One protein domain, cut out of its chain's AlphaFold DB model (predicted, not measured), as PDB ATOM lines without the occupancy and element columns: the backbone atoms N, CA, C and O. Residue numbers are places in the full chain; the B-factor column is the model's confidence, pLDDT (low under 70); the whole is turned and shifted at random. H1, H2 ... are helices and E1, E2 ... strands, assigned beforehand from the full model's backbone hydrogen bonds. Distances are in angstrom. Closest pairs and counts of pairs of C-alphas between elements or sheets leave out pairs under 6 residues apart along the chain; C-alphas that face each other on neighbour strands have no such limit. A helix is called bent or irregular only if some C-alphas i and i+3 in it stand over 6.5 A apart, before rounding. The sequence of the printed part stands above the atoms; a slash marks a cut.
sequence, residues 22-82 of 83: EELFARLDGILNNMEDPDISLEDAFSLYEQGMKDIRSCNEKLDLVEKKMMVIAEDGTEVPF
ATOM      1  N   GLU A  22     -17.374 -41.497   3.610       92.50
ATOM      2  CA  GLU A  22     -17.724 -40.179   3.071       92.50
ATOM      3  C   GLU A  22     -16.480 -39.358   2.709       92.50
ATOM      4  O   GLU A  22     -16.433 -38.751   1.640       92.50
ATOM      5  N   GLU A  23     -15.446 -39.368   3.557       93.94
ATOM      6  CA  GLU A  23     -14.183 -38.678   3.263       93.94
ATOM      7  C   GLU A  23     -13.461 -39.284   2.055       93.94
ATOM      8  O   GLU A  23     -12.876 -38.545   1.266       93.94
ATOM      9  N   LEU A  24     -13.497 -40.610   1.891       94.44
ATOM     10  CA  LEU A  24     -12.914 -41.273   0.725       94.44
ATOM     11  C   LEU A  24     -13.652 -40.896  -0.563       94.44
ATOM     12  O   LEU A  24     -13.001 -40.583  -1.557       94.44
ATOM     13  N   PHE A  25     -14.985 -40.851  -0.549       94.56
ATOM     14  CA  PHE A  25     -15.751 -40.386  -1.707       94.56
ATOM     15  C   PHE A  25     -15.483 -38.914  -2.025       94.56
ATOM     16  O   PHE A  25     -15.225 -38.588  -3.179       94.56
ATOM     17  N   ALA A  26     -15.423 -38.043  -1.015       95.81
ATOM     18  CA  ALA A  26     -15.087 -36.636  -1.222       95.81
ATOM     19  C   ALA A  26     -13.686 -36.449  -1.836       95.81
ATOM     20  O   ALA A  26     -13.481 -35.564  -2.669       95.81
ATOM     21  N   ARG A  27     -12.713 -37.291  -1.456       95.69
ATOM     22  CA  ARG A  27     -11.383 -37.303  -2.086       95.69
ATOM     23  C   ARG A  27     -11.449 -37.760  -3.538       95.69
ATOM     24  O   ARG A  27     -10.847 -37.106  -4.383       95.69
ATOM     25  N   LEU A  28     -12.187 -38.832  -3.830       96.50
ATOM     26  CA  LEU A  28     -12.370 -39.334  -5.194       96.50
ATOM     27  C   LEU A  28     -13.022 -38.286  -6.104       96.50
ATOM     28  O   LEU A  28     -12.525 -38.062  -7.204       96.50
ATOM     29  N   ASP A  29     -14.051 -37.585  -5.631       96.81
ATOM     30  CA  ASP A  29     -14.671 -36.478  -6.371       96.81
ATOM     31  C   ASP A  29     -13.671 -35.342  -6.622       96.81
ATOM     32  O   ASP A  29     -13.600 -34.787  -7.717       96.81
ATOM     33  N   GLY A  30     -12.842 -35.017  -5.626       96.38
ATOM     34  CA  GLY A  30     -11.753 -34.056  -5.785       96.38
ATOM     35  C   GLY A  30     -10.732 -34.491  -6.840       96.38
ATOM     36  O   GLY A  30     -10.297 -33.673  -7.646       96.38
ATOM     37  N   ILE A  31     -10.364 -35.772  -6.868       96.25
ATOM     38  CA  ILE A  31      -9.462 -36.334  -7.878       96.25
ATOM     39  C   ILE A  31     -10.080 -36.205  -9.270       96.25
ATOM     40  O   ILE A  31      -9.410 -35.710 -10.171       96.25
ATOM     41  N   LEU A  32     -11.352 -36.578  -9.434       94.81
ATOM     42  CA  LEU A  32     -12.063 -36.461 -10.708       94.81
ATOM     43  C   LEU A  32     -12.114 -35.011 -11.195       94.81
ATOM     44  O   LEU A  32     -11.715 -34.744 -12.322       94.81
ATOM     45  N   ASN A  33     -12.492 -34.071 -10.325       95.56
ATOM     46  CA  ASN A  33     -12.526 -32.647 -10.665       95.56
ATOM     47  C   ASN A  33     -11.159 -32.120 -11.132       95.56
ATOM     48  O   ASN A  33     -11.095 -31.325 -12.061       95.56
ATOM     49  N   ASN A  34     -10.063 -32.561 -10.506       94.19
ATOM     50  CA  ASN A  34      -8.717 -32.165 -10.930       94.19
ATOM     51  C   ASN A  34      -8.296 -32.844 -12.243       94.19
ATOM     52  O   ASN A  34      -7.592 -32.242 -13.043       94.19
ATOM     53  N   MET A  35      -8.722 -34.087 -12.486       93.06
ATOM     54  CA  MET A  35      -8.443 -34.795 -13.742       93.06
ATOM     55  C   MET A  35      -9.223 -34.232 -14.939       93.06
ATOM     56  O   MET A  35      -8.825 -34.466 -16.079       93.06
ATOM     57  N   GLU A  36     -10.321 -33.514 -14.697       93.00
ATOM     58  CA  GLU A  36     -11.082 -32.802 -15.729       93.00
ATOM     59  C   GLU A  36     -10.435 -31.473 -16.153       93.00
ATOM     60  O   GLU A  36     -10.863 -30.881 -17.149       93.00
ATOM     61  N   ASP A  37      -9.401 -31.007 -15.443       95.06
ATOM     62  CA  ASP A  37      -8.658 -29.805 -15.815       95.06
ATOM     63  C   ASP A  37      -7.918 -30.025 -17.154       95.06
ATOM     64  O   ASP A  37      -7.073 -30.922 -17.252       95.06
ATOM     65  N   PRO A  38      -8.199 -29.229 -18.204       92.06
ATOM     66  CA  PRO A  38      -7.535 -29.368 -19.498       92.06
ATOM     67  C   PRO A  38      -6.032 -29.050 -19.464       92.06
ATOM     68  O   PRO A  38      -5.318 -29.476 -20.373       92.06
ATOM     69  N   ASP A  39      -5.555 -28.322 -18.450       95.69
ATOM     70  CA  ASP A  39      -4.155 -27.920 -18.298       95.69
ATOM     71  C   ASP A  39      -3.352 -28.880 -17.395       95.69
ATOM     72  O   ASP A  39      -2.177 -28.628 -17.104       95.69
ATOM     73  N   ILE A  40      -3.946 -30.002 -16.963       95.69
ATOM     74  CA  ILE A  40      -3.265 -30.982 -16.114       95.69
ATOM     75  C   ILE A  40      -2.029 -31.579 -16.805       95.69
ATOM     76  O   ILE A  40      -2.058 -32.010 -17.963       95.69
ATOM     77  N   SER A  41      -0.917 -31.649 -16.072       96.69
ATOM     78  CA  SER A  41       0.282 -32.317 -16.569       96.69
ATOM     79  C   SER A  41       0.118 -33.840 -16.541       96.69
ATOM     80  O   SER A  41      -0.610 -34.405 -15.724       96.69
ATOM     81  N   LEU A  42       0.838 -34.547 -17.414       94.38
ATOM     82  CA  LEU A  42       0.800 -36.011 -17.435       94.38
ATOM     83  C   LEU A  42       1.280 -36.622 -16.104       94.38
ATOM     84  O   LEU A  42       0.742 -37.634 -15.666       94.38
ATOM     85  N   GLU A  43       2.278 -36.012 -15.464       95.88
ATOM     86  CA  GLU A  43       2.814 -36.460 -14.174       95.88
ATOM     87  C   GLU A  43       1.789 -36.292 -13.044       95.88
ATOM     88  O   GLU A  43       1.585 -37.213 -12.245       95.88
ATOM     89  N   ASP A  44       1.077 -35.163 -13.031       94.88
ATOM     90  CA  ASP A  44       0.003 -34.917 -12.067       94.88
ATOM     91  C   ASP A  44      -1.170 -35.870 -12.303       94.88
ATOM     92  O   ASP A  44      -1.685 -36.461 -11.356       94.88
ATOM     93  N   ALA A  45      -1.544 -36.110 -13.564       94.06
ATOM     94  CA  ALA A  45      -2.595 -37.058 -13.920       94.06
ATOM     95  C   ALA A  45      -2.260 -38.489 -13.462       94.06
ATOM     96  O   ALA A  45      -3.123 -39.185 -12.923       94.06
ATOM     97  N   PHE A  46      -1.005 -38.929 -13.617       95.88
ATOM     98  CA  PHE A  46      -0.552 -40.220 -13.089       95.88
ATOM     99  C   PHE A  46      -0.609 -40.272 -11.562       95.88
ATOM    100  O   PHE A  46      -1.078 -41.266 -11.004       95.88
ATOM    101  N   SER A  47      -0.171 -39.206 -10.894       96.31
ATOM    102  CA  SER A  47      -0.198 -39.115  -9.433       96.31
ATOM    103  C   SER A  47      -1.631 -39.171  -8.891       96.31
ATOM    104  O   SER A  47      -1.922 -39.937  -7.969       96.31
ATOM    105  N   LEU A  48      -2.551 -38.425  -9.509       97.19
ATOM    106  CA  LEU A  48      -3.978 -38.434  -9.190       97.19
ATOM    107  C   LEU A  48      -4.610 -39.806  -9.431       97.19
ATOM    108  O   LEU A  48      -5.353 -40.296  -8.581       97.19
ATOM    109  N   TYR A  49      -4.275 -40.464 -10.542       95.25
ATOM    110  CA  TYR A  49      -4.745 -41.818 -10.827       95.25
ATOM    111  C   TYR A  49      -4.268 -42.826  -9.772       95.25
ATOM    112  O   TYR A  49      -5.061 -43.623  -9.265       95.25
ATOM    113  N   GLU A  50      -2.984 -42.791  -9.397       96.44
ATOM    114  CA  GLU A  50      -2.449 -43.674  -8.360       96.44
ATOM    115  C   GLU A  50      -3.143 -43.437  -7.012       96.44
ATOM    116  O   GLU A  50      -3.494 -44.399  -6.317       96.44
ATOM    117  N   GLN A  51      -3.383 -42.170  -6.664       95.69
ATOM    118  CA  GLN A  51      -4.114 -41.805  -5.458       95.69
ATOM    119  C   GLN A  51      -5.559 -42.314  -5.502       95.69
ATOM    120  O   GLN A  51      -5.996 -42.972  -4.560       95.69
ATOM    121  N   GLY A  52      -6.269 -42.123  -6.616       95.81
ATOM    122  CA  GLY A  52      -7.639 -42.609  -6.782       95.81
ATOM    123  C   GLY A  52      -7.727 -44.127  -6.633       95.81
ATOM    124  O   GLY A  52      -8.604 -44.648  -5.949       95.81
ATOM    125  N   MET A  53      -6.745 -44.857  -7.166       95.62
ATOM    126  CA  MET A  53      -6.652 -46.307  -6.987       95.62
ATOM    127  C   MET A  53      -6.435 -46.723  -5.524       95.62
ATOM    128  O   MET A  53      -6.918 -47.783  -5.114       95.62
ATOM    129  N   LYS A  54      -5.701 -45.937  -4.725       95.69
ATOM    130  CA  LYS A  54      -5.529 -46.186  -3.278       95.69
ATOM    131  C   LYS A  54      -6.826 -45.926  -2.514       95.69
ATOM    132  O   LYS A  54      -7.197 -46.737  -1.664       95.69
ATOM    133  N   ASP A  55      -7.531 -44.854  -2.854       95.12
ATOM    134  CA  ASP A  55      -8.789 -44.489  -2.205       95.12
ATOM    135  C   ASP A  55      -9.890 -45.519  -2.520       95.12
ATOM    136  O   ASP A  55     -10.551 -46.003  -1.604       95.12
ATOM    137  N   ILE A  56      -9.998 -45.983  -3.774       95.75
ATOM    138  CA  ILE A  56     -10.923 -47.065  -4.168       95.75
ATOM    139  C   ILE A  56     -10.638 -48.360  -3.398       95.75
ATOM    140  O   ILE A  56     -11.567 -49.016  -2.925       95.75
ATOM    141  N   ARG A  57      -9.362 -48.743  -3.244       94.62
ATOM    142  CA  ARG A  57      -8.999 -49.923  -2.439       94.62
ATOM    143  C   ARG A  57      -9.454 -49.773  -0.991       94.62
ATOM    144  O   ARG A  57     -10.063 -50.692  -0.457       94.62
ATOM    145  N   SER A  58      -9.238 -48.598  -0.406       92.69
ATOM    146  CA  SER A  58      -9.659 -48.299   0.967       92.69
ATOM    147  C   SER A  58     -11.184 -48.347   1.126       92.69
ATOM    148  O   SER A  58     -11.684 -48.821   2.147       92.69
ATOM    149  N   CYS A  59     -11.940 -47.905   0.113       92.75
ATOM    150  CA  CYS A  59     -13.396 -48.045   0.091       92.75
ATOM    151  C   CYS A  59     -13.820 -49.515   0.116       92.75
ATOM    152  O   CYS A  59     -14.646 -49.886   0.946       92.75
ATOM    153  N   ASN A  60     -13.243 -50.348  -0.755       91.69
ATOM    154  CA  ASN A  60     -13.573 -51.773  -0.812       91.69
ATOM    155  C   ASN A  60     -13.274 -52.470   0.519       91.69
ATOM    156  O   ASN A  60     -14.140 -53.144   1.057       91.69
ATOM    157  N   GLU A  61     -12.107 -52.218   1.116       91.44
ATOM    158  CA  GLU A  61     -11.758 -52.784   2.424       91.44
ATOM    159  C   GLU A  61     -12.769 -52.395   3.516       91.44
ATOM    160  O   GLU A  61     -13.117 -53.205   4.376       91.44
ATOM    161  N   LYS A  62     -13.280 -51.161   3.483       87.94
ATOM    162  CA  LYS A  62     -14.314 -50.714   4.422       87.94
ATOM    163  C   LYS A  62     -15.662 -51.367   4.168       87.94
ATOM    164  O   LYS A  62     -16.326 -51.734   5.137       87.94
ATOM    165  N   LEU A  63     -16.063 -51.512   2.909       88.19
ATOM    166  CA  LEU A  63     -17.298 -52.205   2.549       88.19
ATOM    167  C   LEU A  63     -17.241 -53.673   2.983       88.19
ATOM    168  O   LEU A  63     -18.168 -54.126   3.648       88.19
ATOM    169  N   ASP A  64     -16.121 -54.357   2.752       87.69
ATOM    170  CA  ASP A  64     -15.897 -55.736   3.202       87.69
ATOM    171  C   ASP A  64     -15.999 -55.861   4.732       87.69
ATOM    172  O   ASP A  64     -16.540 -56.829   5.270       87.69
ATOM    173  N   LEU A  65     -15.473 -54.879   5.475       85.62
ATOM    174  CA  LEU A  65     -15.588 -54.845   6.937       85.62
ATOM    175  C   LEU A  65     -17.034 -54.655   7.398       85.62
ATOM    176  O   LEU A  65     -17.430 -55.238   8.409       85.62
ATOM    177  N   VAL A  66     -17.807 -53.825   6.699       84.12
ATOM    178  CA  VAL A  66     -19.233 -53.643   6.987       84.12
ATOM    179  C   VAL A  66     -19.994 -54.928   6.680       84.12
ATOM    180  O   VAL A  66     -20.748 -55.381   7.535       84.12
ATOM    181  N   GLU A  67     -19.744 -55.558   5.531       82.31
ATOM    182  CA  GLU A  67     -20.361 -56.829   5.142       82.31
ATOM    183  C   GLU A  67     -20.099 -57.921   6.185       82.31
ATOM    184  O   GLU A  67     -21.038 -58.534   6.686       82.31
ATOM    185  N   LYS A  68     -18.845 -58.089   6.626       83.50
ATOM    186  CA  LYS A  68     -18.494 -59.039   7.696       83.50
ATOM    187  C   LYS A  68     -19.213 -58.751   9.011       83.50
ATOM    188  O   LYS A  68     -19.622 -59.678   9.698       83.50
ATOM    189  N   LYS A  69     -19.368 -57.476   9.384       78.44
ATOM    190  CA  LYS A  69     -20.110 -57.086  10.597       78.44
ATOM    191  C   LYS A  69     -21.615 -57.296  10.467       78.44
ATOM    192  O   LYS A  69     -22.287 -57.421  11.484       78.44
ATOM    193  N   MET A  70     -22.128 -57.306   9.240       81.81
ATOM    194  CA  MET A  70     -23.508 -57.648   8.925       81.81
ATOM    195  C   MET A  70     -23.716 -59.162   8.818       81.81
ATOM    196  O   MET A  70     -24.827 -59.567   8.528       81.81
ATOM    197  N   MET A  71     -22.715 -60.018   9.046       80.56
ATOM    198  CA  MET A  71     -22.939 -61.464   9.129       80.56
ATOM    199  C   MET A  71     -23.211 -61.899  10.571       80.56
ATOM    200  O   MET A  71     -22.539 -61.466  11.508       80.56
ATOM    201  N   VAL A  72     -24.199 -62.775  10.745       80.56
ATOM    202  CA  VAL A  72     -24.523 -63.433  12.014       80.56
ATOM    203  C   VAL A  72     -24.289 -64.933  11.915       80.56
ATOM    204  O   VAL A  72     -24.419 -65.529  10.850       80.56
ATOM    205  N   ILE A  73     -23.948 -65.551  13.043       81.31
ATOM    206  CA  ILE A  73     -23.801 -67.005  13.150       81.31
ATOM    207  C   ILE A  73     -25.197 -67.599  13.394       81.31
ATOM    208  O   ILE A  73     -25.832 -67.283  14.403       81.31
ATOM    209  N   ALA A  74     -25.674 -68.442  12.480       79.69
ATOM    210  CA  ALA A  74     -26.906 -69.213  12.634       79.69
ATOM    211  C   ALA A  74     -26.736 -70.364  13.647       79.69
ATOM    212  O   ALA A  74     -25.620 -70.739  14.007       79.69
ATOM    213  N   GLU A  75     -27.842 -70.959  14.109       80.00
ATOM    214  CA  GLU A  75     -27.817 -72.056  15.101       80.00
ATOM    215  C   GLU A  75     -27.029 -73.295  14.636       80.00
ATOM    216  O   GLU A  75     -26.521 -74.048  15.467       80.00
ATOM    217  N   ASP A  76     -26.896 -73.502  13.324       86.75
ATOM    218  CA  ASP A  76     -26.119 -74.591  12.723       86.75
ATOM    219  C   ASP A  76     -24.622 -74.263  12.548       86.75
ATOM    220  O   ASP A  76     -23.860 -75.080  12.028       86.75
ATOM    221  N   GLY A  77     -24.187 -73.085  13.007       80.38
ATOM    222  CA  GLY A  77     -22.808 -72.616  12.920       80.38
ATOM    223  C   GLY A  77     -22.426 -72.001  11.572       80.38
ATOM    224  O   GLY A  77     -21.246 -71.716  11.372       80.38
ATOM    225  N   THR A  78     -23.374 -71.795  10.653       85.81
ATOM    226  CA  THR A  78     -23.119 -71.106   9.378       85.81
ATOM    227  C   THR A  78     -23.188 -69.583   9.525       85.81
ATOM    228  O   THR A  78     -23.962 -69.059  10.324       85.81
ATOM    229  N   GLU A  79     -22.366 -68.853   8.765       83.62
ATOM    230  CA  GLU A  79     -22.461 -67.391   8.666       83.62
ATOM    231  C   GLU A  79     -23.548 -67.023   7.647       83.62
ATOM    232  O   GLU A  79     -23.486 -67.431   6.485       83.62
ATOM    233  N   VAL A  80     -24.553 -66.264   8.082       81.56
ATOM    234  CA  VAL A  80     -25.652 -65.776   7.241       81.56
ATOM    235  C   VAL A  80     -25.738 -64.250   7.314       81.56
ATOM    236  O   VAL A  80     -25.436 -63.676   8.363       81.56
ATOM    237  N   PRO A  81     -26.156 -63.555   6.238       78.38
ATOM    238  CA  PRO A  81     -26.411 -62.121   6.301       78.38
ATOM    239  C   PRO A  81     -27.464 -61.787   7.365       78.38
ATOM    240  O   PRO A  81     -28.472 -62.481   7.493       78.38
ATOM    241  N   PHE A  82     -27.236 -60.705   8.104       69.88
ATOM    242  CA  PHE A  82     -28.197 -60.078   9.001       69.88
ATOM    243  C   PHE A  82     -29.333 -59.516   8.142       69.88
ATOM    244  O   PHE A  82     -29.179 -58.479   7.493       69.88
TER     245      PHE A  82
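This is residues 22 to 82 of the 83 residues of the protein "Exodeoxyribonuclease 7 small subunit" of Roseburia sp. OM02-15 (UniProt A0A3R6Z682). A lopsided helical hairpin: the short helix H1 folds back beside the first part of the long helix H2, and a small two-stranded hairpin, E1 and E2, lengthens the rod beyond the far end of H2. H2 makes most of the long axis, and H1 lies side by side with it at a small angle. The printed part has 61 residues, with two named helices and two named strands in the order H1, H2, E1, E2; the two strands form an antiparallel sheet in the order E1 - E2. The class is mostly helix, and the whole is extended, a rod with a radius of gyration of the C-alphas of 17.9 A and spans of 60 by 17 by 12 A.

H1, residues 22 to 35, and H2, residues 42 to 69, form a helical hairpin. They touch, with 13 pairs of C-alphas within 8 A, and the closest C-alphas are those of Leu 28 and Gly 52, 6.0 A apart. Their lines stand at a shallow tilt of 22 degrees, and they run opposite ways. Their centres are 10.6 A apart. In both H1 and H2 every O i to N i+4 pair is within hydrogen-bond range. E1, residues 71 to 73, and E2, residues 79 to 81, are a hairpin of antiparallel neighbour strands, with 137 degrees between their directions. The C-alphas of Met 71 and Pro 81 face each other at 4.5 A, and those of Ile 73 and Glu 79 at 4.7 A. Across this pair, N 72 and O 80 are within hydrogen-bond range at 2.8 A, as are N 80 and O 72 at 2.9 A. H2 and E2 are near each other, with 5 pairs of C-alphas within 10 A and no pair within 8 A. H1 is apart from E1 and from E2.

H1 begins at C-alpha 22, at (-17.724, -40.179, 3.071), and is 19.9 A long from first to last C-alpha. H2 begins at C-alpha 42, at (0.800, -36.011, -17.435), and ends at C-alpha 69, at (-20.110, -57.086, 10.597), a length of 40.8 A. Neither helix is bent. E1 measures 6.9 A and E2 7.0 A; E2 ends at C-alpha 81, at (-26.411, -62.121, 6.301).

The two C-alphas farthest apart are those of Asp 39 and Glu 75, at 60.2 A. The printed part has no cut. The links from H2 to E1 and from E1 to E2 are tight, the link from H1 to H2 is short, and no link is long. Residues 38 to 43 stand free, and so do residues 60 to 66, which belong to H2. The mean pLDDT of the printed part is 90.6, and residue 82 is the one printed residue under 70.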